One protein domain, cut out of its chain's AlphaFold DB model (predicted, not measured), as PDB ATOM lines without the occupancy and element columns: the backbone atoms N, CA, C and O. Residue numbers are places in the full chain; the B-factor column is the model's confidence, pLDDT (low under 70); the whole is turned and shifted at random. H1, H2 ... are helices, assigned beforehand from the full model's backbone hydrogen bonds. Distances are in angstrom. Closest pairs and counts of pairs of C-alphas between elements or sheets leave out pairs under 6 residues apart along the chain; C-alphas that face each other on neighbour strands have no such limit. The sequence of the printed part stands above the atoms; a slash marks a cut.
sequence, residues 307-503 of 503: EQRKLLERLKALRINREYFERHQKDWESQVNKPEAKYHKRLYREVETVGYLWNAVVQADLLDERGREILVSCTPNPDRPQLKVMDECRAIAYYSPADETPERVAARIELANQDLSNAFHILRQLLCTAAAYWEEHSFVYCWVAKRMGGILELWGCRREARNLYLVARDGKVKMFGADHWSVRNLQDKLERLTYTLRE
ATOM      1  N   GLU A 307     170.863 195.061 172.122       54.91
ATOM      2  CA  GLU A 307     169.622 195.666 172.615       54.91
ATOM      3  C   GLU A 307     168.435 195.332 171.710       54.91
ATOM      4  O   GLU A 307     167.361 194.988 172.207       54.91
ATOM      5  N   GLN A 308     168.633 195.369 170.390       66.94
ATOM      6  CA  GLN A 308     167.608 194.990 169.417       66.94
ATOM      7  C   GLN A 308     167.231 193.514 169.563       66.94
ATOM      8  O   GLN A 308     166.048 193.194 169.656       66.94
ATOM      9  N   ARG A 309     168.219 192.610 169.656       67.00
ATOM     10  CA  ARG A 309     167.958 191.174 169.873       67.00
ATOM     11  C   ARG A 309     167.134 190.924 171.135       67.00
ATOM     12  O   ARG A 309     166.186 190.145 171.095       67.00
ATOM     13  N   LYS A 310     167.434 191.627 172.225       66.44
ATOM     14  CA  LYS A 310     166.690 191.507 173.488       66.44
ATOM     15  C   LYS A 310     165.272 192.043 173.408       66.44
ATOM     16  O   LYS A 310     164.354 191.399 173.906       66.44
ATOM     17  N   LEU A 311     165.077 193.189 172.753       74.19
ATOM     18  CA  LEU A 311     163.731 193.691 172.497       74.19
ATOM     19  C   LEU A 311     162.921 192.628 171.745       74.19
ATOM     20  O   LEU A 311     161.802 192.335 172.147       74.19
ATOM     21  N   LEU A 312     163.496 191.975 170.731       76.06
ATOM     22  CA  LEU A 312     162.828 190.893 170.000       76.06
ATOM     23  C   LEU A 312     162.504 189.677 170.880       76.06
ATOM     24  O   LEU A 312     161.392 189.157 170.801       76.06
ATOM     25  N   GLU A 313     163.431 189.237 171.734       75.00
ATOM     26  CA  GLU A 313     163.182 188.149 172.692       75.00
ATOM     27  C   GLU A 313     162.037 188.482 173.648       75.00
ATOM     28  O   GLU A 313     161.166 187.646 173.900       75.00
ATOM     29  N   ARG A 314     161.997 189.720 174.141       76.75
ATOM     30  CA  ARG A 314     160.934 190.196 175.018       76.75
ATOM     31  C   ARG A 314     159.596 190.301 174.306       76.75
ATOM     32  O   ARG A 314     158.589 189.839 174.838       76.75
ATOM     33  N   LEU A 315     159.571 190.885 173.109       81.81
ATOM     34  CA  LEU A 315     158.362 190.938 172.291       81.81
ATOM     35  C   LEU A 315     157.829 189.518 172.079       81.81
ATOM     36  O   LEU A 315     156.653 189.271 172.326       81.81
ATOM     37  N   LYS A 316     158.706 188.556 171.774       81.44
ATOM     38  CA  LYS A 316     158.343 187.139 171.670       81.44
ATOM     39  C   LYS A 316     157.792 186.568 172.983       81.44
ATOM     40  O   LYS A 316     156.746 185.925 172.953       81.44
ATOM     41  N   ALA A 317     158.429 186.824 174.128       79.62
ATOM     42  CA  ALA A 317     157.949 186.372 175.442       79.62
ATOM     43  C   ALA A 317     156.554 186.932 175.786       79.62
ATOM     44  O   ALA A 317     155.713 186.232 176.345       79.62
ATOM     45  N   LEU A 318     156.284 188.173 175.377       83.50
ATOM     46  CA  LEU A 318     154.987 188.841 175.512       83.50
ATOM     47  C   LEU A 318     154.006 188.497 174.375       83.50
ATOM     48  O   LEU A 318     152.893 189.031 174.328       83.50
ATOM     49  N   ARG A 319     154.394 187.608 173.448       84.94
ATOM     50  CA  ARG A 319     153.633 187.219 172.245       84.94
ATOM     51  C   ARG A 319     153.270 188.413 171.356       84.94
ATOM     52  O   ARG A 319     152.216 188.422 170.717       84.94
ATOM     53  N   ILE A 320     154.085 189.460 171.367       83.88
ATOM     54  CA  ILE A 320     153.958 190.662 170.543       83.88
ATOM     55  C   ILE A 320     154.795 190.461 169.279       83.88
ATOM     56  O   ILE A 320     155.981 190.147 169.341       83.88
ATOM     57  N   ASN A 321     154.186 190.669 168.116       83.19
ATOM     58  CA  ASN A 321     154.905 190.619 166.848       83.19
ATOM     59  C   ASN A 321     155.729 191.899 166.631       83.19
ATOM     60  O   ASN A 321     155.215 193.001 166.825       83.19
ATOM     61  N   ARG A 322     156.977 191.745 166.167       83.25
ATOM     62  CA  ARG A 322     157.903 192.851 165.863       83.25
ATOM     63  C   ARG A 322     157.290 193.898 164.932       83.25
ATOM     64  O   ARG A 322     157.280 195.075 165.272       83.25
ATOM     65  N   GLU A 323     156.751 193.485 163.788       80.62
ATOM     66  CA  GLU A 323     156.201 194.412 162.790       80.62
ATOM     67  C   GLU A 323     155.013 195.202 163.350       80.62
ATOM     68  O   GLU A 323     154.795 196.360 162.990       80.62
ATOM     69  N   TYR A 324     154.228 194.583 164.237       80.75
ATOM     70  CA  TYR A 324     153.101 195.245 164.893       80.75
ATOM     71  C   TYR A 324     153.546 196.190 165.996       80.75
ATOM     72  O   TYR A 324     152.995 197.283 166.084       80.75
ATOM     73  N   PHE A 325     154.571 195.824 166.763       85.94
ATOM     74  CA  PHE A 325     155.214 196.736 167.700       85.94
ATOM     75  C   PHE A 325     155.730 197.991 166.981       85.94
ATOM     76  O   PHE A 325     155.346 199.102 167.338       85.94
ATOM     77  N   GLU A 326     156.503 197.817 165.905       83.12
ATOM     78  CA  GLU A 326     157.035 198.917 165.088       83.12
ATOM     79  C   GLU A 326     155.934 199.787 164.495       83.12
ATOM     80  O   GLU A 326     156.024 201.015 164.484       83.12
ATOM     81  N   ARG A 327     154.874 199.159 163.982       82.31
ATOM     82  CA  ARG A 327     153.744 199.881 163.404       82.31
ATOM     83  C   ARG A 327     152.982 200.669 164.459       82.31
ATOM     84  O   ARG A 327     152.593 201.794 164.171       82.31
ATOM     85  N   HIS A 328     152.771 200.102 165.645       84.38
ATOM     86  CA  HIS A 328     152.091 200.783 166.749       84.38
ATOM     87  C   HIS A 328     152.917 201.956 167.261       84.38
ATOM     88  O   HIS A 328     152.382 203.044 167.450       84.38
ATOM     89  N   GLN A 329     154.229 201.762 167.391       82.12
ATOM     90  CA  GLN A 329     155.166 202.826 167.719       82.12
ATOM     91  C   GLN A 329     155.096 203.967 166.689       82.12
ATOM     92  O   GLN A 329     154.869 205.116 167.065       82.12
ATOM     93  N   LYS A 330     155.190 203.649 165.389       80.44
ATOM     94  CA  LYS A 330     155.081 204.636 164.300       80.44
ATOM     95  C   LYS A 330     153.712 205.308 164.239       80.44
ATOM     96  O   LYS A 330     153.639 206.495 163.936       80.44
ATOM     97  N   ASP A 331     152.619 204.584 164.502       79.06
ATOM     98  CA  ASP A 331     151.286 205.188 164.570       79.06
ATOM     99  C   ASP A 331     151.251 206.218 165.696       79.06
ATOM    100  O   ASP A 331     150.942 207.379 165.437       79.06
ATOM    101  N   TRP A 332     151.684 205.846 166.901       77.94
ATOM    102  CA  TRP A 332     151.811 206.761 168.032       77.94
ATOM    103  C   TRP A 332     152.659 207.996 167.698       77.94
ATOM    104  O   TRP A 332     152.199 209.120 167.911       77.94
ATOM    105  N   GLU A 333     153.842 207.813 167.109       75.88
ATOM    106  CA  GLU A 333     154.715 208.895 166.632       75.88
ATOM    107  C   GLU A 333     154.033 209.758 165.552       75.88
ATOM    108  O   GLU A 333     154.162 210.982 165.535       75.88
ATOM    109  N   SER A 334     153.218 209.170 164.677       74.69
ATOM    110  CA  SER A 334     152.444 209.926 163.687       74.69
ATOM    111  C   SER A 334     151.349 210.781 164.341       74.69
ATOM    112  O   SER A 334     151.109 211.918 163.917       74.69
ATOM    113  N   GLN A 335     150.717 210.286 165.415       71.69
ATOM    114  CA  GLN A 335     149.719 211.043 166.175       71.69
ATOM    115  C   GLN A 335     150.356 212.277 166.834       71.69
ATOM    116  O   GLN A 335     149.717 213.328 166.887       71.69
ATOM    117  N   VAL A 336     151.625 212.208 167.256       67.25
ATOM    118  CA  VAL A 336     152.388 213.338 167.835       67.25
ATOM    119  C   VAL A 336     152.442 214.558 166.901       67.25
ATOM    120  O   VAL A 336     152.499 215.708 167.360       67.25
ATOM    121  N   ASN A 337     152.398 214.336 165.587       66.06
ATOM    122  CA  ASN A 337     152.470 215.400 164.589       66.06
ATOM    123  C   ASN A 337     151.114 216.054 164.285       66.06
ATOM    124  O   ASN A 337     151.078 217.116 163.660       66.06
ATOM    125  N   LYS A 338     150.000 215.496 164.780       69.56
ATOM    126  CA  LYS A 338     148.668 216.081 164.580       69.56
ATOM    127  C   LYS A 338     148.445 217.278 165.525       69.56
ATOM    128  O   LYS A 338     148.701 217.159 166.726       69.56
ATOM    129  N   PRO A 339     147.907 218.416 165.036       54.81
ATOM    130  CA  PRO A 339     147.678 219.623 165.848       54.81
ATOM    131  C   PRO A 339     146.805 219.397 167.094       54.81
ATOM    132  O   PRO A 339     146.968 220.080 168.108       54.81
ATOM    133  N   GLU A 340     145.893 218.426 167.024       61.16
ATOM    134  CA  GLU A 340     144.918 218.100 168.072       61.16
ATOM    135  C   GLU A 340     145.455 217.102 169.114       61.16
ATOM    136  O   GLU A 340     144.972 217.063 170.246       61.16
ATOM    137  N   ALA A 341     146.523 216.355 168.810       61.69
ATOM    138  CA  ALA A 341     147.085 215.322 169.690       61.69
ATOM    139  C   ALA A 341     148.130 215.870 170.682       61.69
ATOM    140  O   ALA A 341     149.104 215.201 171.039       61.69
ATOM    141  N   LYS A 342     147.900 217.085 171.203       64.94
ATOM    142  CA  LYS A 342     148.770 217.741 172.203       64.94
ATOM    143  C   LYS A 342     149.084 216.832 173.398       64.94
ATOM    144  O   LYS A 342     150.181 216.891 173.942       64.94
ATOM    145  N   TYR A 343     148.133 215.978 173.775       68.81
ATOM    146  CA  TYR A 343     148.255 215.029 174.880       68.81
ATOM    147  C   TYR A 343     149.270 213.901 174.592       68.81
ATOM    148  O   TYR A 343     150.191 213.703 175.378       68.81
ATOM    149  N   HIS A 344     149.158 213.202 173.456       68.44
ATOM    150  CA  HIS A 344     150.102 212.134 173.077       68.44
ATOM    151  C   HIS A 344     151.487 212.694 172.744       68.44
ATOM    152  O   HIS A 344     152.496 212.142 173.169       68.44
ATOM    153  N   LYS A 345     151.528 213.865 172.093       73.44
ATOM    154  CA  LYS A 345     152.758 214.623 171.841       73.44
ATOM    155  C   LYS A 345     153.534 214.938 173.108       73.44
ATOM    156  O   LYS A 345     154.756 214.840 173.114       73.44
ATOM    157  N   ARG A 346     152.832 215.326 174.173       76.31
ATOM    158  CA  ARG A 346     153.459 215.583 175.467       76.31
ATOM    159  C   ARG A 346     154.002 214.298 176.093       76.31
ATOM    160  O   ARG A 346     155.111 214.329 176.602       76.31
ATOM    161  N   LEU A 347     153.265 213.185 176.006       81.38
ATOM    162  CA  LEU A 347     153.699 211.907 176.588       81.38
ATOM    163  C   LEU A 347     154.987 211.429 175.925       81.38
ATOM    164  O   LEU A 347     155.958 211.154 176.615       81.38
ATOM    165  N   TYR A 348     154.989 211.395 174.593       80.25
ATOM    166  CA  TYR A 348     156.143 210.995 173.801       80.25
ATOM    167  C   TYR A 348     157.360 211.867 174.108       80.25
ATOM    168  O   TYR A 348     158.379 211.348 174.540       80.25
ATOM    169  N   ARG A 349     157.227 213.199 174.022       77.12
ATOM    170  CA  ARG A 349     158.342 214.126 174.293       77.12
ATOM    171  C   ARG A 349     158.918 214.012 175.698       77.12
ATOM    172  O   ARG A 349     160.098 214.279 175.880       77.12
ATOM    173  N   GLU A 350     158.094 213.705 176.695       78.12
ATOM    174  CA  GLU A 350     158.589 213.512 178.056       78.12
ATOM    175  C   GLU A 350     159.302 212.155 178.173       78.12
ATOM    176  O   GLU A 350     160.436 212.107 178.641       78.12
ATOM    177  N   VAL A 351     158.695 211.072 177.677       77.31
ATOM    178  CA  VAL A 351     159.179 209.692 177.865       77.31
ATOM    179  C   VAL A 351     160.362 209.322 176.961       77.31
ATOM    180  O   VAL A 351     161.276 208.645 177.424       77.31
ATOM    181  N   GLU A 352     160.380 209.770 175.705       70.69
ATOM    182  CA  GLU A 352     161.420 209.455 174.709       70.69
ATOM    183  C   GLU A 352     162.823 209.875 175.170       70.69
ATOM    184  O   GLU A 352     163.806 209.202 174.869       70.69
ATOM    185  N   THR A 353     162.918 210.923 175.998       64.75
ATOM    186  CA  THR A 353     164.187 211.372 176.602       64.75
ATOM    187  C   THR A 353     164.893 210.290 177.428       64.75
ATOM    188  O   THR A 353     166.068 210.430 177.769       64.75
ATOM    189  N   VAL A 354     164.194 209.199 177.748       64.00
ATOM    190  CA  VAL A 354     164.740 207.992 178.355       64.00
ATOM    191  C   VAL A 354     164.382 206.815 177.445       64.00
ATOM    192  O   VAL A 354     163.356 206.169 177.634       64.00
ATOM    193  N   GLY A 355     165.232 206.531 176.453       60.12
ATOM    194  CA  GLY A 355     164.880 205.674 175.308       60.12
ATOM    195  C   GLY A 355     164.247 204.309 175.634       60.12
ATOM    196  O   GLY A 355     163.356 203.858 174.922       60.12
ATOM    197  N   TYR A 356     164.600 203.675 176.756       65.06
ATOM    198  CA  TYR A 356     163.990 202.401 177.156       65.06
ATOM    199  C   TYR A 356     162.557 202.541 177.717       65.06
ATOM    200  O   TYR A 356     161.768 201.598 177.643       65.06
ATOM    201  N   LEU A 357     162.183 203.705 178.262       74.50
ATOM    202  CA  LEU A 357     160.834 203.946 178.790       74.50
ATOM    203  C   LEU A 357     159.792 204.011 177.680       74.50
ATOM    204  O   LEU A 357     158.650 203.616 177.903       74.50
ATOM    205  N   TRP A 358     160.171 204.477 176.488       81.56
ATOM    206  CA  TRP A 358     159.244 204.547 175.365       81.56
ATOM    207  C   TRP A 358     158.781 203.154 174.938       81.56
ATOM    208  O   TRP A 358     157.581 202.896 174.859       81.56
ATOM    209  N   ASN A 359     159.721 202.216 174.815       81.50
ATOM    210  CA  ASN A 359     159.406 200.818 174.530       81.50
ATOM    211  C   ASN A 359     158.493 200.207 175.602       81.50
ATOM    212  O   ASN A 359     157.554 199.490 175.262       81.50
ATOM    213  N   ALA A 360     158.718 200.525 176.883       82.38
ATOM    214  CA  ALA A 360     157.858 200.076 177.981       82.38
ATOM    215  C   ALA A 360     156.415 200.575 177.809       82.38
ATOM    216  O   ALA A 360     155.465 199.809 177.969       82.38
ATOM    217  N   VAL A 361     156.256 201.859 177.469       87.38
ATOM    218  CA  VAL A 361     154.948 202.483 177.238       87.38
ATOM    219  C   VAL A 361     154.231 201.801 176.079       87.38
ATOM    220  O   VAL A 361     153.086 201.392 176.251       87.38
ATOM    221  N   VAL A 362     154.905 201.620 174.939       87.12
ATOM    222  CA  VAL A 362     154.327 200.986 173.743       87.12
ATOM    223  C   VAL A 362     153.916 199.536 174.029       87.12
ATOM    224  O   VAL A 362     152.820 199.125 173.657       87.12
ATOM    225  N   GLN A 363     154.745 198.760 174.735       88.25
ATOM    226  CA  GLN A 363     154.417 197.374 175.092       88.25
ATOM    227  C   GLN A 363     153.227 197.278 176.048       88.25
ATOM    228  O   GLN A 363     152.320 196.479 175.819       88.25
ATOM    229  N   ALA A 364     153.212 198.090 177.108       91.56
ATOM    230  CA  ALA A 364     152.104 198.122 178.056       91.56
ATOM    231  C   ALA A 364     150.785 198.514 177.380       91.56
ATOM    232  O   ALA A 364     149.737 197.946 177.683       91.56
ATOM    233  N   ASP A 365     150.845 199.479 176.462       90.44
ATOM    234  CA  ASP A 365     149.697 199.950 175.697       90.44
ATOM    235  C   ASP A 365     149.127 198.848 174.797       90.44
ATOM    236  O   ASP A 365     147.937 198.552 174.879       90.44
ATOM    237  N   LEU A 366     149.991 198.175 174.029       89.50
ATOM    238  CA  LEU A 366     149.620 197.045 173.174       89.50
ATOM    239  C   LEU A 366     148.980 195.899 173.958       89.50
ATOM    240  O   LEU A 366     147.967 195.349 173.530       89.50
ATOM    241  N   LEU A 367     149.554 195.538 175.106       90.62
ATOM    242  CA  LEU A 367     149.039 194.462 175.951       90.62
ATOM    243  C   LEU A 367     147.688 194.819 176.587       90.62
ATOM    244  O   LEU A 367     146.783 193.984 176.591       90.62
ATOM    245  N   ASP A 368     147.515 196.055 177.076       92.31
ATOM    246  CA  ASP A 368     146.232 196.528 177.621       92.31
ATOM    247  C   ASP A 368     145.149 196.565 176.529       92.31
ATOM    248  O   ASP A 368     144.027 196.104 176.750       92.31
ATOM    249  N   GLU A 369     145.469 197.070 175.333       88.62
ATOM    250  CA  GLU A 369     144.524 197.104 174.211       88.62
ATOM    251  C   GLU A 369     144.133 195.703 173.740       88.62
ATOM    252  O   GLU A 369     142.942 195.417 173.596       88.62
ATOM    253  N   ARG A 370     145.115 194.813 173.570       88.38
ATOM    254  CA  ARG A 370     144.889 193.434 173.134       88.38
ATOM    255  C   ARG A 370     144.077 192.645 174.153       88.38
ATOM    256  O   ARG A 370     143.079 192.032 173.785       88.38
ATOM    257  N   GLY A 371     144.433 192.716 175.437       89.44
ATOM    258  CA  GLY A 371     143.685 192.050 176.505       89.44
ATOM    259  C   GLY A 371     142.228 192.519 176.575       89.44
ATOM    260  O   GLY A 371     141.310 191.703 176.658       89.44
ATOM    261  N   ARG A 372     141.978 193.831 176.454       89.06
ATOM    262  CA  ARG A 372     140.611 194.381 176.395       89.06
ATOM    263  C   ARG A 372     139.844 193.923 175.169       89.06
ATOM    264  O   ARG A 372     138.665 193.605 175.291       89.06
ATOM    265  N   GLU A 373     140.475 193.912 174.003       83.88
ATOM    266  CA  GLU A 373     139.828 193.464 172.775       83.88
ATOM    267  C   GLU A 373     139.436 191.989 172.870       83.88
ATOM    268  O   GLU A 373     138.292 191.651 172.565       83.88
ATOM    269  N   ILE A 374     140.324 191.137 173.386       84.00
ATOM    270  CA  ILE A 374     140.041 189.717 173.613       84.00
ATOM    271  C   ILE A 374     138.860 189.530 174.583       84.00
ATOM    272  O   ILE A 374     138.047 188.624 174.393       84.00
ATOM    273  N   LEU A 375     138.717 190.378 175.610       84.62
ATOM    274  CA  LEU A 375     137.568 190.323 176.528       84.62
ATOM    275  C   LEU A 375     136.262 190.820 175.893       84.62
ATOM    276  O   LEU A 375     135.207 190.247 176.155       84.62
ATOM    277  N   VAL A 376     136.319 191.895 175.101       78.75
ATOM    278  CA  VAL A 376     135.134 192.570 174.539       78.75
ATOM    279  C   VAL A 376     134.603 191.871 173.289       78.75
ATOM    280  O   VAL A 376     133.396 191.872 173.053       78.75
ATOM    281  N   SER A 377     135.483 191.311 172.464       65.06
ATOM    282  CA  SER A 377     135.123 190.773 171.158       65.06
ATOM    283  C   SER A 377     135.083 189.242 171.172       65.06
ATOM    284  O   SER A 377     136.071 188.581 171.473       65.06
ATOM    285  N   CYS A 378     133.926 188.663 170.825       55.53
ATOM    286  CA  CYS A 378     133.803 187.235 170.484       55.53
ATOM    287  C   CYS A 378     134.183 186.958 169.015       55.53
ATOM    288  O   CYS A 378     134.136 185.819 168.559       55.53
ATOM    289  N   THR A 379     134.504 188.008 168.253       52.62
ATOM    290  CA  THR A 379     134.903 187.966 166.842       52.62
ATOM    291  C   THR A 379     136.114 188.872 166.639       52.62
ATOM    292  O   THR A 379     136.036 190.039 167.032       52.62
ATOM    293  N   PRO A 380     137.187 188.413 165.976       51.91
ATOM    294  CA  PRO A 380     138.319 189.269 165.648       51.91
ATOM    295  C   PRO A 380     137.861 190.493 164.852       51.91
ATOM    296  O   PRO A 380     137.042 190.357 163.942       51.91
ATOM    297  N   ASN A 381     138.457 191.657 165.112       58.44
ATOM    298  CA  ASN A 381     138.559 192.698 164.098       58.44
ATOM    299  C   ASN A 381     139.893 192.502 163.346       58.44
ATOM    300  O   ASN A 381     140.923 193.024 163.779       58.44
ATOM    301  N   PRO A 382     139.923 191.724 162.245       52.09
ATOM    302  CA  PRO A 382     141.157 191.453 161.506       52.09
ATOM    303  C   PRO A 382     141.797 192.718 160.911       52.09
ATOM    304  O   PRO A 382     142.983 192.682 160.570       52.09
ATOM    305  N   ASP A 383     141.049 193.825 160.850       58.34
ATOM    306  CA  ASP A 383     141.498 195.128 160.360       58.34
ATOM    307  C   ASP A 383     142.266 195.940 161.417       58.34
ATOM    308  O   ASP A 383     142.698 197.058 161.133       58.34
ATOM    309  N   ARG A 384     142.487 195.394 162.626       67.25
ATOM    310  CA  ARG A 384     143.367 195.970 163.663       67.25
ATOM    311  C   ARG A 384     144.682 195.197 163.769       67.25
ATOM    312  O   ARG A 384     144.898 194.451 164.725       67.25
ATOM    313  N   PRO A 385     145.585 195.334 162.781       59.41
ATOM    314  CA  PRO A 385     146.814 194.555 162.726       59.41
ATOM    315  C   PRO A 385     147.689 194.715 163.976       59.41
ATOM    316  O   PRO A 385     148.331 193.749 164.368       59.41
ATOM    317  N   GLN A 386     147.671 195.881 164.627       60.19
ATOM    318  CA  GLN A 386     148.480 196.174 165.810       60.19
ATOM    319  C   GLN A 386     148.131 195.331 167.051       60.19
ATOM    320  O   GLN A 386     148.955 195.235 167.951       60.19
ATOM    321  N   LEU A 387     146.974 194.657 167.092       65.00
ATOM    322  CA  LEU A 387     146.516 193.894 168.265       65.00
ATOM    323  C   LEU A 387     146.643 192.372 168.106       65.00
ATOM    324  O   LEU A 387     146.081 191.624 168.903       65.00
ATOM    325  N   LYS A 388     147.388 191.883 167.104       70.81
ATOM    326  CA  LYS A 388     147.508 190.440 166.834       70.81
ATOM    327  C   LYS A 388     148.398 189.686 167.836       70.81
ATOM    328  O   LYS A 388     149.542 190.065 168.077       70.81
ATOM    329  N   VAL A 389     147.888 188.568 168.360       72.44
ATOM    330  CA  VAL A 389     148.628 187.563 169.152       72.44
ATOM    331  C   VAL A 389     149.417 186.617 168.229       72.44
ATOM    332  O   VAL A 389     148.906 186.195 167.187       72.44
ATOM    333  N   MET A 390     150.655 186.283 168.612       70.56
ATOM    334  CA  MET A 390     151.513 185.311 167.913       70.56
ATOM    335  C   MET A 390     151.193 183.839 168.249       70.56
ATOM    336  O   MET A 390     150.511 183.540 169.227       70.56
ATOM    337  N   ASP A 391     151.749 182.930 167.439       71.06
ATOM    338  CA  ASP A 391     151.842 181.483 167.684       71.06
ATOM    339  C   ASP A 391     150.494 180.750 167.854       71.06
ATOM    340  O   ASP A 391     149.460 181.163 167.319       71.06
ATOM    341  N   GLU A 392     150.510 179.610 168.550       66.25
ATOM    342  CA  GLU A 392     149.359 178.717 168.760       66.25
ATOM    343  C   GLU A 392     148.195 179.413 169.483       66.25
ATOM    344  O   GLU A 392     147.025 179.094 169.257       66.25
ATOM    345  N   CYS A 393     148.495 180.449 170.274       73.75
ATOM    346  CA  CYS A 393     147.503 181.275 170.956       73.75
ATOM    347  C   CYS A 393     146.584 182.032 169.983       73.75
ATOM    348  O   CYS A 393     145.490 182.434 170.375       73.75
ATOM    349  N   ARG A 394     146.977 182.199 168.710       76.44
ATOM    350  CA  ARG A 394     146.158 182.859 167.684       76.44
ATOM    351  C   ARG A 394     144.798 182.182 167.508       76.44
ATOM    352  O   ARG A 394     143.802 182.880 167.368       76.44
ATOM    353  N   ALA A 395     144.744 180.851 167.524       74.81
ATOM    354  CA  ALA A 395     143.490 180.115 167.347       74.81
ATOM    355  C   ALA A 395     142.531 180.293 168.538       74.81
ATOM    356  O   ALA A 395     141.318 180.230 168.369       74.81
ATOM    357  N   ILE A 396     143.080 180.540 169.731       76.56
ATOM    358  CA  ILE A 396     142.325 180.785 170.966       76.56
ATOM    359  C   ILE A 396     141.866 182.247 171.032       76.56
ATOM    360  O   ILE A 396     140.740 182.529 171.429       76.56
ATOM    361  N   ALA A 397     142.727 183.182 170.626       75.00
ATOM    362  CA  ALA A 397     142.408 184.605 170.600       75.00
ATOM    363  C   ALA A 397     141.417 184.969 169.482       75.00
ATOM    364  O   ALA A 397     140.617 185.888 169.644       75.00
ATOM    365  N   TYR A 398     141.475 184.263 168.347       75.06
ATOM    366  CA  TYR A 398     140.748 184.594 167.124       75.06
ATOM    367  C   TYR A 398     140.023 183.364 166.569       75.06
ATOM    368  O   TYR A 398     140.570 182.624 165.748       75.06
ATOM    369  N   TYR A 399     138.774 183.170 166.985       69.19
ATOM    370  CA  TYR A 399     137.904 182.089 166.513       69.19
ATOM    371  C   TYR A 399     136.539 182.632 166.061       69.19
ATOM    372  O   TYR A 399     136.205 183.797 166.287       69.19
ATOM    373  N   SER A 400     135.768 181.800 165.360       74.12
ATOM    374  CA  SER A 400     134.390 182.122 164.979       74.12
ATOM    375  C   SER A 400     133.451 181.886 166.164       74.12
ATOM    376  O   SER A 400     133.583 180.845 166.801       74.12
ATOM    377  N   PRO A 401     132.433 182.730 166.419       74.75
ATOM    378  CA  PRO A 401     131.426 182.476 167.455       74.75
ATOM    379  C   PRO A 401     130.741 181.109 167.332       74.75
ATOM    380  O   PRO A 401     130.256 180.569 168.319       74.75
ATOM    381  N   ALA A 402     130.704 180.544 166.120       78.19
ATOM    382  CA  ALA A 402     130.175 179.206 165.870       78.19
ATOM    383  C   ALA A 402     131.044 178.080 166.464       78.19
ATOM    384  O   ALA A 402     130.537 176.991 166.710       78.19
ATOM    385  N   ASP A 403     132.326 178.350 166.716       78.06
ATOM    386  CA  ASP A 403     133.289 177.410 167.287       78.06
ATOM    387  C   ASP A 403     133.531 177.664 168.791       78.06
ATOM    388  O   ASP A 403     134.542 177.219 169.338       78.06
ATOM    389  N   GLU A 404     132.662 178.439 169.450       82.19
ATOM    390  CA  GLU A 404     132.753 178.762 170.877       82.19
ATOM    391  C   GLU A 404     132.442 177.526 171.737       82.19
ATOM    392  O   GLU A 404     131.381 176.911 171.611       82.19
ATOM    393  N   THR A 405     133.345 177.190 172.659       86.81
ATOM    394  CA  THR A 405     133.124 176.161 173.688       86.81
ATOM    395  C   THR A 405     133.508 176.714 175.060       86.81
ATOM    396  O   THR A 405     134.327 177.634 175.121       86.81
ATOM    397  N   PRO A 406     132.979 176.178 176.176       88.25
ATOM    398  CA  PRO A 406     133.376 176.614 177.517       88.25
ATOM    399  C   PRO A 406     134.896 176.600 177.745       88.25
ATOM    400  O   PRO A 406     135.435 177.515 178.365       88.25
ATOM    401  N   GLU A 407     135.602 175.610 177.196       87.44
ATOM    402  CA  GLU A 407     137.062 175.487 177.288       87.44
ATOM    403  C   GLU A 407     137.769 176.611 176.526       87.44
ATOM    404  O   GLU A 407     138.744 177.179 177.016       87.44
ATOM    405  N   ARG A 408     137.259 176.978 175.343       83.94
ATOM    406  CA  ARG A 408     137.787 178.101 174.557       83.94
ATOM    407  C   ARG A 408     137.508 179.443 175.221       83.94
ATOM    408  O   ARG A 408     138.415 180.271 175.271       83.94
ATOM    409  N   VAL A 409     136.315 179.633 175.793       84.31
ATOM    410  CA  VAL A 409     135.991 180.818 176.606       84.31
ATOM    411  C   VAL A 409     136.987 180.947 177.758       84.31
ATOM    412  O   VAL A 409     137.560 182.018 177.951       84.31
ATOM    413  N   ALA A 410     137.217 179.863 178.505       86.44
ATOM    414  CA  ALA A 410     138.136 179.858 179.639       86.44
ATOM    415  C   ALA A 410     139.574 180.190 179.210       86.44
ATOM    416  O   ALA A 410     140.172 181.114 179.762       86.44
ATOM    417  N   ALA A 411     140.091 179.520 178.176       86.81
ATOM    418  CA  ALA A 411     141.434 179.764 177.650       86.81
ATOM    419  C   ALA A 411     141.602 181.192 177.100       86.81
ATOM    420  O   ALA A 411     142.651 181.814 177.272       86.81
ATOM    421  N   ARG A 412     140.561 181.751 176.469       86.19
ATOM    422  CA  ARG A 412     140.565 183.137 175.989       86.19
ATOM    423  C   ARG A 412     140.614 184.138 177.144       86.19
ATOM    424  O   ARG A 412     141.382 185.097 177.084       86.19
ATOM    425  N   ILE A 413     139.800 183.933 178.181       87.19
ATOM    426  CA  ILE A 413     139.802 184.784 179.380       87.19
ATOM    427  C   ILE A 413     141.164 184.712 180.076       87.19
ATOM    428  O   ILE A 413     141.689 185.743 180.493       87.19
ATOM    429  N   GLU A 414     141.753 183.521 180.171       89.00
ATOM    430  CA  GLU A 414     143.091 183.335 180.728       89.00
ATOM    431  C   GLU A 414     144.139 184.118 179.930       89.00
ATOM    432  O   GLU A 414     144.875 184.915 180.510       89.00
ATOM    433  N   LEU A 415     144.149 183.981 178.601       87.06
ATOM    434  CA  LEU A 415     145.062 184.716 177.725       87.06
ATOM    435  C   LEU A 415     144.910 186.239 177.873       87.06
ATOM    436  O   LEU A 415     145.905 186.955 177.993       87.06
ATOM    437  N   ALA A 416     143.674 186.742 177.911       89.06
ATOM    438  CA  ALA A 416     143.416 188.165 178.110       89.06
ATOM    439  C   ALA A 416     143.908 188.660 179.476       89.06
ATOM    440  O   ALA A 416     144.506 189.731 179.570       89.06
ATOM    441  N   ASN A 417     143.681 187.879 180.534       90.19
ATOM    442  CA  ASN A 417     144.154 188.212 181.872       90.19
ATOM    443  C   ASN A 417     145.680 188.177 181.968       90.19
ATOM    444  O   ASN A 417     146.244 189.039 182.635       90.19
ATOM    445  N   GLN A 418     146.353 187.252 181.277       89.12
ATOM    446  CA  GLN A 418     147.813 187.241 181.188       89.12
ATOM    447  C   GLN A 418     148.341 188.519 180.525       89.12
ATOM    448  O   GLN A 418     149.278 189.132 181.031       89.12
ATOM    449  N   ASP A 419     147.730 188.966 179.426       90.06
ATOM    450  CA  ASP A 419     148.138 190.205 178.758       90.06
ATOM    451  C   ASP A 419     147.877 191.443 179.631       90.06
ATOM    452  O   ASP A 419     148.762 192.285 179.780       90.06
ATOM    453  N   LEU A 420     146.711 191.530 180.278       93.25
ATOM    454  CA  LEU A 420     146.397 192.608 181.223       93.25
ATOM    455  C   LEU A 420     147.326 192.597 182.444       93.25
ATOM    456  O   LEU A 420     147.715 193.660 182.926       93.25
ATOM    457  N   SER A 421     147.704 191.414 182.933       90.38
ATOM    458  CA  SER A 421     148.671 191.242 184.021       90.38
ATOM    459  C   SER A 421     150.050 191.746 183.608       90.38
ATOM    460  O   SER A 421     150.604 192.618 184.281       90.38
ATOM    461  N   ASN A 422     150.555 191.314 182.450       88.31
ATOM    462  CA  ASN A 422     151.818 191.799 181.898       88.31
ATOM    463  C   ASN A 422     151.801 193.325 181.697       88.31
ATOM    464  O   ASN A 422     152.740 194.014 182.099       88.31
ATOM    465  N   ALA A 423     150.711 193.875 181.148       92.69
ATOM    466  CA  ALA A 423     150.529 195.319 181.015       92.69
ATOM    467  C   ALA A 423     150.585 196.021 182.378       92.69
ATOM    468  O   ALA A 423     151.279 197.025 182.535       92.69
ATOM    469  N   PHE A 424     149.886 195.487 183.383       93.19
ATOM    470  CA  PHE A 424     149.854 196.051 184.728       93.19
ATOM    471  C   PHE A 424     151.232 196.043 185.395       93.19
ATOM    472  O   PHE A 424     151.601 197.042 186.013       93.19
ATOM    473  N   HIS A 425     152.015 194.973 185.238       86.50
ATOM    474  CA  HIS A 425     153.380 194.899 185.762       86.50
ATOM    475  C   HIS A 425     154.292 195.961 185.134       86.50
ATOM    476  O   HIS A 425     154.942 196.709 185.869       86.50
ATOM    477  N   ILE A 426     154.276 196.104 183.804       86.94
ATOM    478  CA  ILE A 426     155.062 197.136 183.107       86.94
ATOM    479  C   ILE A 426     154.608 198.538 183.546       86.94
ATOM    480  O   ILE A 426     155.430 199.383 183.904       86.94
ATOM    481  N   LEU A 427     153.293 198.787 183.601       91.88
ATOM    482  CA  LEU A 427     152.743 200.065 184.056       91.88
ATOM    483  C   LEU A 427     153.116 200.370 185.509       91.88
ATOM    484  O   LEU A 427     153.452 201.505 185.823       91.88
ATOM    485  N   ARG A 428     153.102 199.384 186.405       88.75
ATOM    486  CA  ARG A 428     153.495 199.577 187.806       88.75
ATOM    487  C   ARG A 428     154.940 200.045 187.911       88.75
ATOM    488  O   ARG A 428     155.220 201.003 188.632       88.75
ATOM    489  N   GLN A 429     155.850 199.415 187.175       82.94
ATOM    490  CA  GLN A 429     157.242 199.840 187.187       82.94
ATOM    491  C   GLN A 429     157.411 201.230 186.554       82.94
ATOM    492  O   GLN A 429     158.157 202.061 187.084       82.94
ATOM    493  N   LEU A 430     156.674 201.528 185.476       86.62
ATOM    494  CA  LEU A 430     156.625 202.869 184.886       86.62
ATOM    495  C   LEU A 430     156.099 203.914 185.870       86.62
ATOM    496  O   LEU A 430     156.613 205.026 185.885       86.62
ATOM    497  N   LEU A 431     155.123 203.578 186.714       88.88
ATOM    498  CA  LEU A 431     154.563 204.485 187.717       88.88
ATOM    499  C   LEU A 431     155.624 204.866 188.753       88.88
ATOM    500  O   LEU A 431     155.833 206.050 189.016       88.88
ATOM    501  N   CYS A 432     156.324 203.869 189.301       83.75
ATOM    502  CA  CYS A 432     157.423 204.082 190.242       83.75
ATOM    503  C   CYS A 432     158.566 204.878 189.598       83.75
ATOM    504  O   CYS A 432     159.105 205.800 190.205       83.75
ATOM    505  N   THR A 433     158.895 204.569 188.343       80.88
ATOM    506  CA  THR A 433     159.932 205.288 187.597       80.88
ATOM    507  C   THR A 433     159.522 206.732 187.308       80.88
ATOM    508  O   THR A 433     160.332 207.644 187.442       80.88
ATOM    509  N   ALA A 434     158.251 206.969 186.978       85.00
ATOM    510  CA  ALA A 434     157.736 208.303 186.712       85.00
ATOM    511  C   ALA A 434     157.689 209.176 187.974       85.00
ATOM    512  O   ALA A 434     157.980 210.371 187.903       85.00
ATOM    513  N   ALA A 435     157.372 208.574 189.125       82.94
ATOM    514  CA  ALA A 435     157.453 209.241 190.423       82.94
ATOM    515  C   ALA A 435     158.884 209.680 190.740       82.94
ATOM    516  O   ALA A 435     159.087 210.760 191.288       82.94
ATOM    517  N   ALA A 436     159.861 208.842 190.378       73.00
ATOM    518  CA  ALA A 436     161.271 209.109 190.611       73.00
ATOM    519  C   ALA A 436     161.840 210.190 189.694       73.00
ATOM    520  O   ALA A 436     162.619 211.025 190.140       73.00
ATOM    521  N   TYR A 437     161.480 210.150 188.414       74.69
ATOM    522  CA  TYR A 437     162.141 210.962 187.402       74.69
ATOM    523  C   TYR A 437     161.492 212.332 187.192       74.69
ATOM    524  O   TYR A 437     162.200 213.309 186.965       74.69
ATOM    525  N   TRP A 438     160.160 212.414 187.237       81.06
ATOM    526  CA  TRP A 438     159.453 213.683 187.052       81.06
ATOM    527  C   TRP A 438     158.871 214.190 188.363       81.06
ATOM    528  O   TRP A 438     159.191 215.305 188.743       81.06
ATOM    529  N   GLU A 439     158.014 213.384 189.003       81.69
ATOM    530  CA  GLU A 439     157.393 213.565 190.328       81.69
ATOM    531  C   GLU A 439     156.062 212.796 190.376       81.69
ATOM    532  O   GLU A 439     155.441 212.490 189.343       81.69
ATOM    533  N   GLU A 440     155.571 212.528 191.588       77.00
ATOM    534  CA  GLU A 440     154.160 212.203 191.792       77.00
ATOM    535  C   GLU A 440     153.337 213.395 191.276       77.00
ATOM    536  O   GLU A 440     153.609 214.526 191.673       77.00
ATOM    537  N   HIS A 441     152.339 213.152 190.416       84.81
ATOM    538  CA  HIS A 441     151.531 214.146 189.668       84.81
ATOM    539  C   HIS A 441     152.088 214.635 188.321       84.81
ATOM    540  O   HIS A 441     151.400 215.411 187.651       84.81
ATOM    541  N   SER A 442     153.256 214.164 187.880       87.56
ATOM    542  CA  SER A 442     153.735 214.435 186.520       87.56
ATOM    543  C   SER A 442     152.777 213.904 185.445       87.56
ATOM    544  O   SER A 442     151.922 213.046 185.693       87.56
ATOM    545  N   PHE A 443     152.923 214.394 184.212       87.81
ATOM    546  CA  PHE A 443     152.061 213.979 183.107       87.81
ATOM    547  C   PHE A 443     152.158 212.477 182.829       87.81
ATOM    548  O   PHE A 443     151.125 211.805 182.724       87.81
ATOM    549  N   VAL A 444     153.386 211.950 182.797       88.44
ATOM    550  CA  VAL A 444     153.666 210.517 182.666       88.44
ATOM    551  C   VAL A 444     153.036 209.739 183.822       88.44
ATOM    552  O   VAL A 444     152.267 208.809 183.579       88.44
ATOM    553  N   TYR A 445     153.253 210.163 185.073       90.88
ATOM    554  CA  TYR A 445     152.685 209.497 186.250       90.88
ATOM    555  C   TYR A 445     151.151 209.431 186.188       90.88
ATOM    556  O   TYR A 445     150.553 208.373 186.386       90.88
ATOM    557  N   CYS A 446     150.486 210.540 185.851       91.88
ATOM    558  CA  CYS A 446     149.031 210.581 185.728       91.88
ATOM    559  C   CYS A 446     148.500 209.727 184.571       91.88
ATOM    560  O   CYS A 446     147.390 209.195 184.661       91.88
ATOM    561  N   TRP A 447     149.244 209.620 183.467       91.50
ATOM    562  CA  TRP A 447     148.879 208.734 182.365       91.50
ATOM    563  C   TRP A 447     148.940 207.269 182.797       91.50
ATOM    564  O   TRP A 447     147.947 206.553 182.645       91.50
ATOM    565  N   VAL A 448     150.051 206.860 183.416       93.00
ATOM    566  CA  VAL A 448     150.258 205.493 183.902       93.00
ATOM    567  C   VAL A 448     149.219 205.129 184.966       93.00
ATOM    568  O   VAL A 448     148.537 204.113 184.835       93.00
ATOM    569  N   ALA A 449     149.004 205.997 185.963       94.31
ATOM    570  CA  ALA A 449     148.004 205.791 187.011       94.31
ATOM    571  C   ALA A 449     146.595 205.592 186.429       94.31
ATOM    572  O   ALA A 449     145.860 204.700 186.855       94.31
ATOM    573  N   LYS A 450     146.218 206.370 185.403       94.12
ATOM    574  CA  LYS A 450     144.937 206.187 184.705       94.12
ATOM    575  C   LYS A 450     144.851 204.814 184.026       94.12
ATOM    576  O   LYS A 450     143.798 204.183 184.116       94.12
ATOM    577  N   ARG A 451     145.899 204.364 183.325       94.44
ATOM    578  CA  ARG A 451     145.895 203.053 182.645       94.44
ATOM    579  C   ARG A 451     145.783 201.915 183.659       94.44
ATOM    580  O   ARG A 451     144.861 201.112 183.555       94.44
ATOM    581  N   MET A 452     146.602 201.939 184.711       96.00
ATOM    582  CA  MET A 452     146.542 200.970 185.812       96.00
ATOM    583  C   MET A 452     145.166 200.931 186.484       96.00
ATOM    584  O   MET A 452     144.608 199.856 186.679       96.00
ATOM    585  N   GLY A 453     144.571 202.094 186.777       95.06
ATOM    586  CA  GLY A 453     143.219 202.160 187.333       95.06
ATOM    587  C   GLY A 453     142.180 201.508 186.416       95.06
ATOM    588  O   GLY A 453     141.250 200.871 186.895       95.06
ATOM    589  N   GLY A 454     142.354 201.617 185.093       94.44
ATOM    590  CA  GLY A 454     141.509 200.943 184.100       94.44
ATOM    591  C   GLY A 454     141.616 199.430 184.109       94.44
ATOM    592  O   GLY A 454     140.638 198.771 183.768       94.44
ATOM    593  N   ILE A 455     142.776 198.873 184.443       95.44
ATOM    594  CA  ILE A 455     142.958 197.422 184.557       95.44
ATOM    595  C   ILE A 455     142.366 196.931 185.884       95.44
ATOM    596  O   ILE A 455     141.578 195.993 185.893       95.44
ATOM    597  N   LEU A 456     142.631 197.632 186.990       94.62
ATOM    598  CA  LEU A 456     142.063 197.298 188.303       94.62
ATOM    599  C   LEU A 456     140.534 197.322 188.310       94.62
ATOM    600  O   LEU A 456     139.904 196.469 188.926       94.62
ATOM    601  N   GLU A 457     139.924 198.279 187.613       92.69
ATOM    602  CA  GLU A 457     138.471 198.329 187.473       92.69
ATOM    603  C   GLU A 457     137.921 197.108 186.720       92.69
ATOM    604  O   GLU A 457     136.897 196.570 187.139       92.69
ATOM    605  N   LEU A 458     138.605 196.642 185.663       91.38
ATOM    606  CA  LEU A 458     138.224 195.416 184.946       91.38
ATOM    607  C   LEU A 458     138.277 194.188 185.857       91.38
ATOM    608  O   LEU A 458     137.391 193.344 185.787       91.38
ATOM    609  N   TRP A 459     139.278 194.111 186.733       91.94
ATOM    610  CA  TRP A 459     139.415 193.029 187.714       91.94
ATOM    611  C   TRP A 459     138.515 193.187 188.947       91.94
ATOM    612  O   TRP A 459     138.566 192.369 189.860       91.94
ATOM    613  N   GLY A 460     137.681 194.229 189.003       90.75
ATOM    614  CA  GLY A 460     136.770 194.463 190.123       90.75
ATOM    615  C   GLY A 460     137.418 195.101 191.360       90.75
ATOM    616  O   GLY A 460     136.719 195.349 192.343       90.75
ATOM    617  N   CYS A 461     138.701 195.469 191.310       92.25
ATOM    618  CA  CYS A 461     139.425 196.214 192.350       92.25
ATOM    619  C   CYS A 461     139.035 197.708 192.335       92.25
ATOM    620  O   CYS A 461     139.845 198.610 192.096       92.25
ATOM    621  N   ARG A 462     137.738 197.983 192.527       92.06
ATOM    622  CA  ARG A 462     137.115 199.305 192.332       92.06
ATOM    623  C   ARG A 462     137.677 200.373 193.272       92.06
ATOM    624  O   ARG A 462     137.778 201.538 192.884       92.06
ATOM    625  N   ARG A 463     138.052 200.001 194.502       90.94
ATOM    626  CA  ARG A 463     138.611 200.931 195.495       90.94
ATOM    627  C   ARG A 463     140.011 201.389 195.092       90.94
ATOM    628  O   ARG A 463     140.309 202.582 195.128       90.94
ATOM    629  N   GLU A 464     140.847 200.451 194.677       92.75
ATOM    630  CA  GLU A 464     142.218 200.676 194.236       92.75
ATOM    631  C   GLU A 464     142.225 201.466 192.921       92.75
ATOM    632  O   GLU A 464     142.941 202.464 192.801       92.75
ATOM    633  N   ALA A 465     141.343 201.106 191.981       94.25
ATOM    634  CA  ALA A 465     141.116 201.853 190.746       94.25
ATOM    635  C   ALA A 465     140.735 203.315 191.022       94.25
ATOM    636  O   ALA A 465     141.340 204.237 190.470       94.25
ATOM    637  N   ARG A 466     139.775 203.543 191.933       94.06
ATOM    638  CA  ARG A 466     139.357 204.887 192.355       94.06
ATOM    639  C   ARG A 466     140.530 205.701 192.901       94.06
ATOM    640  O   ARG A 466     140.654 206.874 192.555       94.06
ATOM    641  N   ASN A 467     141.394 205.105 193.722       92.69
ATOM    642  CA  ASN A 467     142.559 205.802 194.270       92.69
ATOM    643  C   ASN A 467     143.522 206.257 193.163       92.69
ATOM    644  O   ASN A 467     143.940 207.413 193.159       92.69
ATOM    645  N   LEU A 468     143.819 205.398 192.185       94.31
ATOM    646  CA  LEU A 468     144.672 205.776 191.054       94.31
ATOM    647  C   LEU A 468     144.031 206.852 190.171       94.31
ATOM    648  O   LEU A 468     144.717 207.772 189.722       94.31
ATOM    649  N   TYR A 469     142.714 206.794 189.963       95.75
ATOM    650  CA  TYR A 469     141.994 207.834 189.230       95.75
ATOM    651  C   TYR A 469     141.990 209.183 189.937       95.75
ATOM    652  O   TYR A 469     142.104 210.200 189.257       95.75
ATOM    653  N   LEU A 470     141.909 209.207 191.271       93.38
ATOM    654  CA  LEU A 470     142.040 210.443 192.045       93.38
ATOM    655  C   LEU A 470     143.409 211.080 191.819       93.38
ATOM    656  O   LEU A 470     143.476 212.245 191.438       93.38
ATOM    657  N   VAL A 471     144.487 210.302 191.946       91.81
ATOM    658  CA  VAL A 471     145.845 210.828 191.739       91.81
ATOM    659  C   VAL A 471     146.044 211.303 190.295       91.81
ATOM    660  O   VAL A 471     146.582 212.386 190.054       91.81
ATOM    661  N   ALA A 472     145.556 210.536 189.314       93.00
ATOM    662  CA  ALA A 472     145.601 210.930 187.909       93.00
ATOM    663  C   ALA A 472     144.809 212.220 187.638       93.00
ATOM    664  O   ALA A 472     145.253 213.055 186.849       93.00
ATOM    665  N   ARG A 473     143.642 212.392 188.273       93.88
ATOM    666  CA  ARG A 473     142.822 213.600 188.152       93.88
ATOM    667  C   ARG A 473     143.542 214.794 188.765       93.88
ATOM    668  O   ARG A 473     143.661 215.812 188.094       93.88
ATOM    669  N   ASP A 474     144.038 214.665 189.989       91.31
ATOM    670  CA  ASP A 474     144.625 215.778 190.741       91.31
ATOM    671  C   ASP A 474     145.868 216.335 190.051       91.31
ATOM    672  O   ASP A 474     146.006 217.552 189.912       91.31
ATOM    673  N   GLY A 475     146.733 215.466 189.522       88.75
ATOM    674  CA  GLY A 475     147.852 215.936 188.709       88.75
ATOM    675  C   GLY A 475     147.393 216.590 187.405       88.75
ATOM    676  O   GLY A 475     147.892 217.650 187.035       88.75
ATOM    677  N   LYS A 476     146.369 216.049 186.733       89.25
ATOM    678  CA  LYS A 476     145.818 216.674 185.517       89.25
ATOM    679  C   LYS A 476     145.160 218.027 185.767       89.25
ATOM    680  O   LYS A 476     145.289 218.894 184.908       89.25
ATOM    681  N   VAL A 477     144.520 218.236 186.917       90.75
ATOM    682  CA  VAL A 477     144.003 219.552 187.323       90.75
ATOM    683  C   VAL A 477     145.149 220.551 187.435       90.75
ATOM    684  O   VAL A 477     145.052 221.639 186.875       90.75
ATOM    685  N   LYS A 478     146.257 220.175 188.087       87.38
ATOM    686  CA  LYS A 478     147.444 221.038 188.199       87.38
ATOM    687  C   LYS A 478     148.052 221.368 186.832       87.38
ATOM    688  O   LYS A 478     148.477 222.495 186.611       87.38
ATOM    689  N   MET A 479     148.079 220.400 185.913       85.00
ATOM    690  CA  MET A 479     148.713 220.557 184.598       85.00
ATOM    691  C   MET A 479     147.867 221.299 183.560       85.00
ATOM    692  O   MET A 479     148.427 221.989 182.711       85.00
ATOM    693  N   PHE A 480     146.547 221.098 183.564       86.19
ATOM    694  CA  PHE A 480     145.658 221.541 182.482       86.19
ATOM    695  C   PHE A 480     144.471 222.388 182.952       86.19
ATOM    696  O   PHE A 480     143.732 222.903 182.115       86.19
ATOM    697  N   GLY A 481     144.271 222.527 184.263       87.88
ATOM    698  CA  GLY A 481     143.080 223.137 184.845       87.88
ATOM    699  C   GLY A 481     141.898 222.168 184.953       87.88
ATOM    700  O   GLY A 481     141.852 221.118 184.307       87.88
ATOM    701  N   ALA A 482     140.923 222.525 185.793       91.00
ATOM    702  CA  ALA A 482     139.767 221.679 186.098       91.00
ATOM    703  C   ALA A 482     138.836 221.452 184.890       91.00
ATOM    704  O   ALA A 482     138.249 220.379 184.757       91.00
ATOM    705  N   ASP A 483     138.757 222.420 183.975       89.44
ATOM    706  CA  ASP A 483     137.829 222.388 182.835       89.44
ATOM    707  C   ASP A 483     138.324 221.538 181.652       89.44
ATOM    708  O   ASP A 483     137.588 221.284 180.685       89.44
ATOM    709  N   HIS A 484     139.569 221.057 181.711       88.06
ATOM    710  CA  HIS A 484     140.145 220.237 180.655       88.06
ATOM    711  C   HIS A 484     139.360 218.924 180.489       88.06
ATOM    712  O   HIS A 484     139.037 218.240 181.461       88.06
ATOM    713  N   TRP A 485     139.073 218.531 179.243       87.69
ATOM    714  CA  TRP A 485     138.226 217.367 178.929       87.69
ATOM    715  C   TRP A 485     138.703 216.076 179.616       87.69
ATOM    716  O   TRP A 485     137.904 215.275 180.090       87.69
ATOM    717  N   SER A 486     140.021 215.886 179.734       84.31
ATOM    718  CA  SER A 486     140.581 214.684 180.359       84.31
ATOM    719  C   SER A 486     140.377 214.639 181.873       84.31
ATOM    720  O   SER A 486     140.442 213.556 182.450       84.31
ATOM    721  N   VAL A 487     140.222 215.805 182.512       89.81
ATOM    722  CA  VAL A 487     139.901 215.929 183.940       89.81
ATOM    723  C   VAL A 487     138.425 215.620 184.139       89.81
ATOM    724  O   VAL A 487     138.109 214.766 184.962       89.81
ATOM    725  N   ARG A 488     137.548 216.219 183.323       91.75
ATOM    726  CA  ARG A 488     136.103 215.943 183.339       91.75
ATOM    727  C   ARG A 488     135.798 214.453 183.161       91.75
ATOM    728  O   ARG A 488     135.141 213.870 184.010       91.75
ATOM    729  N   ASN A 489     136.416 213.794 182.179       89.62
ATOM    730  CA  ASN A 489     136.244 212.348 181.989       89.62
ATOM    731  C   ASN A 489     136.674 211.510 183.209       89.62
ATOM    732  O   ASN A 489     136.101 210.451 183.460       89.62
ATOM    733  N   LEU A 490     137.710 211.930 183.947       91.75
ATOM    734  CA  LEU A 490     138.118 211.243 185.180       91.75
ATOM    735  C   LEU A 490     137.161 211.539 186.333       91.75
ATOM    736  O   LEU A 490     136.887 210.643 187.124       91.75
ATOM    737  N   GLN A 491     136.652 212.766 186.417       93.19
ATOM    738  CA  GLN A 491     135.678 213.179 187.419       93.19
ATOM    739  C   GLN A 491     134.375 212.377 187.280       93.19
ATOM    740  O   GLN A 491     133.968 211.730 188.243       93.19
ATOM    741  N   ASP A 492     133.819 212.283 186.069       91.56
ATOM    742  CA  ASP A 492     132.626 211.471 185.786       91.56
ATOM    743  C   ASP A 492     132.845 210.001 186.176       91.56
ATOM    744  O   ASP A 492     131.974 209.330 186.736       91.56
ATOM    745  N   LYS A 493     134.045 209.479 185.899       90.94
ATOM    746  CA  LYS A 493     134.408 208.100 186.229       90.94
ATOM    747  C   LYS A 493     134.508 207.868 187.739       90.94
ATOM    748  O   LYS A 493     134.036 206.849 188.242       90.94
ATOM    749  N   LEU A 494     135.087 208.818 188.470       93.12
ATOM    750  CA  LEU A 494     135.179 208.787 189.931       93.12
ATOM    751  C   LEU A 494     133.804 208.848 190.597       93.12
ATOM    752  O   LEU A 494     133.595 208.172 191.606       93.12
ATOM    753  N   GLU A 495     132.875 209.623 190.044       91.62
ATOM    754  CA  GLU A 495     131.497 209.709 190.530       91.62
ATOM    755  C   GLU A 495     130.769 208.374 190.364       91.62
ATOM    756  O   GLU A 495     130.238 207.850 191.345       91.62
ATOM    757  N   ARG A 496     130.856 207.753 189.178       88.31
ATOM    758  CA  ARG A 496     130.294 206.412 188.925       88.31
ATOM    759  C   ARG A 496     130.862 205.355 189.873       88.31
ATOM    760  O   ARG A 496     130.107 204.590 190.471       88.31
ATOM    761  N   LEU A 497     132.182 205.330 190.060       88.56
ATOM    762  CA  LEU A 497     132.825 204.383 190.980       88.56
ATOM    763  C   LEU A 497     132.444 204.636 192.438       88.56
ATOM    764  O   LEU A 497     132.247 203.689 193.190       88.56
ATOM    765  N   THR A 498     132.327 205.900 192.847       87.38
ATOM    766  CA  THR A 498     131.933 206.248 194.218       87.38
ATOM    767  C   THR A 498     130.489 205.846 194.494       87.38
ATOM    768  O   THR A 498     130.203 205.387 195.594       87.38
ATOM    769  N   TYR A 499     129.600 205.979 193.509       85.75
ATOM    770  CA  TYR A 499     128.234 205.471 193.603       85.75
ATOM    771  C   TYR A 499     128.221 203.942 193.766       85.75
ATOM    772  O   TYR A 499     127.687 203.434 194.743       85.75
ATOM    773  N   THR A 500     128.931 203.227 192.890       82.50
ATOM    774  CA  THR A 500     128.999 201.751 192.888       82.50
ATOM    775  C   THR A 500     129.698 201.154 194.123       82.50
ATOM    776  O   THR A 500     129.573 199.969 194.385       82.50
ATOM    777  N   LEU A 501     130.504 201.933 194.854       84.56
ATOM    778  CA  LEU A 501     131.155 201.503 196.105       84.56
ATOM    779  C   LEU A 501     130.298 201.769 197.354       84.56
ATOM    780  O   LEU A 501     130.683 201.349 198.445       84.56
ATOM    781  N   ARG A 502     129.227 202.565 197.226       75.81
ATOM    782  CA  ARG A 502     128.265 202.832 198.307       75.81
ATOM    783  C   ARG A 502     127.136 201.806 198.337       75.81
ATOM    784  O   ARG A 502     126.601 201.571 199.416       75.81
ATOM    785  N   GLU A 503     126.766 201.288 197.167       56.56
ATOM    786  CA  GLU A 503     125.974 200.058 197.008       56.56
ATOM    787  C   GLU A 503     126.821 198.836 197.375       56.56
ATOM    788  O   GLU A 503     126.253 197.913 197.999       56.56
TER     789      GLU A 503
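AT A GLANCE: This is residues 307 to 503 of the 503 residues of an uncharacterized protein of Fusarium oxysporum NRRL 32931 (UniProt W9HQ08). The long helix H6 is the backbone of an all-helix body: H4 packs along one side of it and H7 along another, and the three make an up-and-down bundle, each helix running against the one before it. From H7 the chain folds back through H8 and H9, while H2 packs across H4, H3 across the beginning of H7, and small H5 beside the first part of H6. The printed part has 197 residues with nine named helices, H1 to H9 in chain order, and no named strand. It is compact, with a radius of gyration of the C-alphas of 17.6 A, and spans 49 by 48 by 30 A.

HOW THE PARTS SIT: H6, residues 406 to 437, touches H4, residues 355 to 376, at a shallow tilt of 29 degrees, opposite ways; their closest C-alphas, Gly 371 and Ala 416, are 4.2 A apart. With residues 420 to 435 alone H6 touches H7, residues 443 to 458, in a hairpin at 25 degrees; the closest C-alphas are Ala 434 and Tyr 445, 5.2 A. H7 forms a hairpin with H8, residues 462 to 480, closest at C-alphas Gly 453 and Ala 465, 4.0 A. H8 forms another with H9, residues 485 to 500, closest at C-alphas Arg 473 and Val 487, 5.6 A. H7 and H9 are apart. H5, residues 393 to 397, touches residues 408 to 415 of H6 alone, closest at C-alphas Ile 396 and Arg 412, 5.8 A. H2, residues 322 to 336, touches H4 about perpendicular at 77 degrees, closest at C-alphas Gln 329 and Val 362, 6.4 A. H3, residues 342 to 351, touches residues 443 to 444 of H7 alone at 76 degrees, closest at C-alphas Leu 347 and Val 444, 6.2 A. H1, residues 307 to 317, touches no helix but is near H4. Every O i to N i+4 pair is within hydrogen-bond range in H1, H2, H3, H5, H6 and H8; H4 has 17 of 18, H7 and H9 each 11 of 12.

IN THESE COORDINATES: H6 measures 45.9 A from C-alpha 406 at (133.376, 176.614, 177.517) to C-alpha 437 at (162.141, 210.962, 187.402). H4 measures 32.5 A, H8 25.8 A, H7 23.2 A, H9 22.9 A and H2 21.3 A. H1 begins at C-alpha 307, (169.622, 195.666, 172.615).

THE WHOLE: The C-alphas farthest apart, Arg 309 and Glu 503, are 50.8 A apart. The printed part has no cut. The link H4 to H5, residues 377 to 392, is long. Mean pLDDT of the printed part is 81.8; 31 residues are under 70, among them 336 to 344 and 377 to 387.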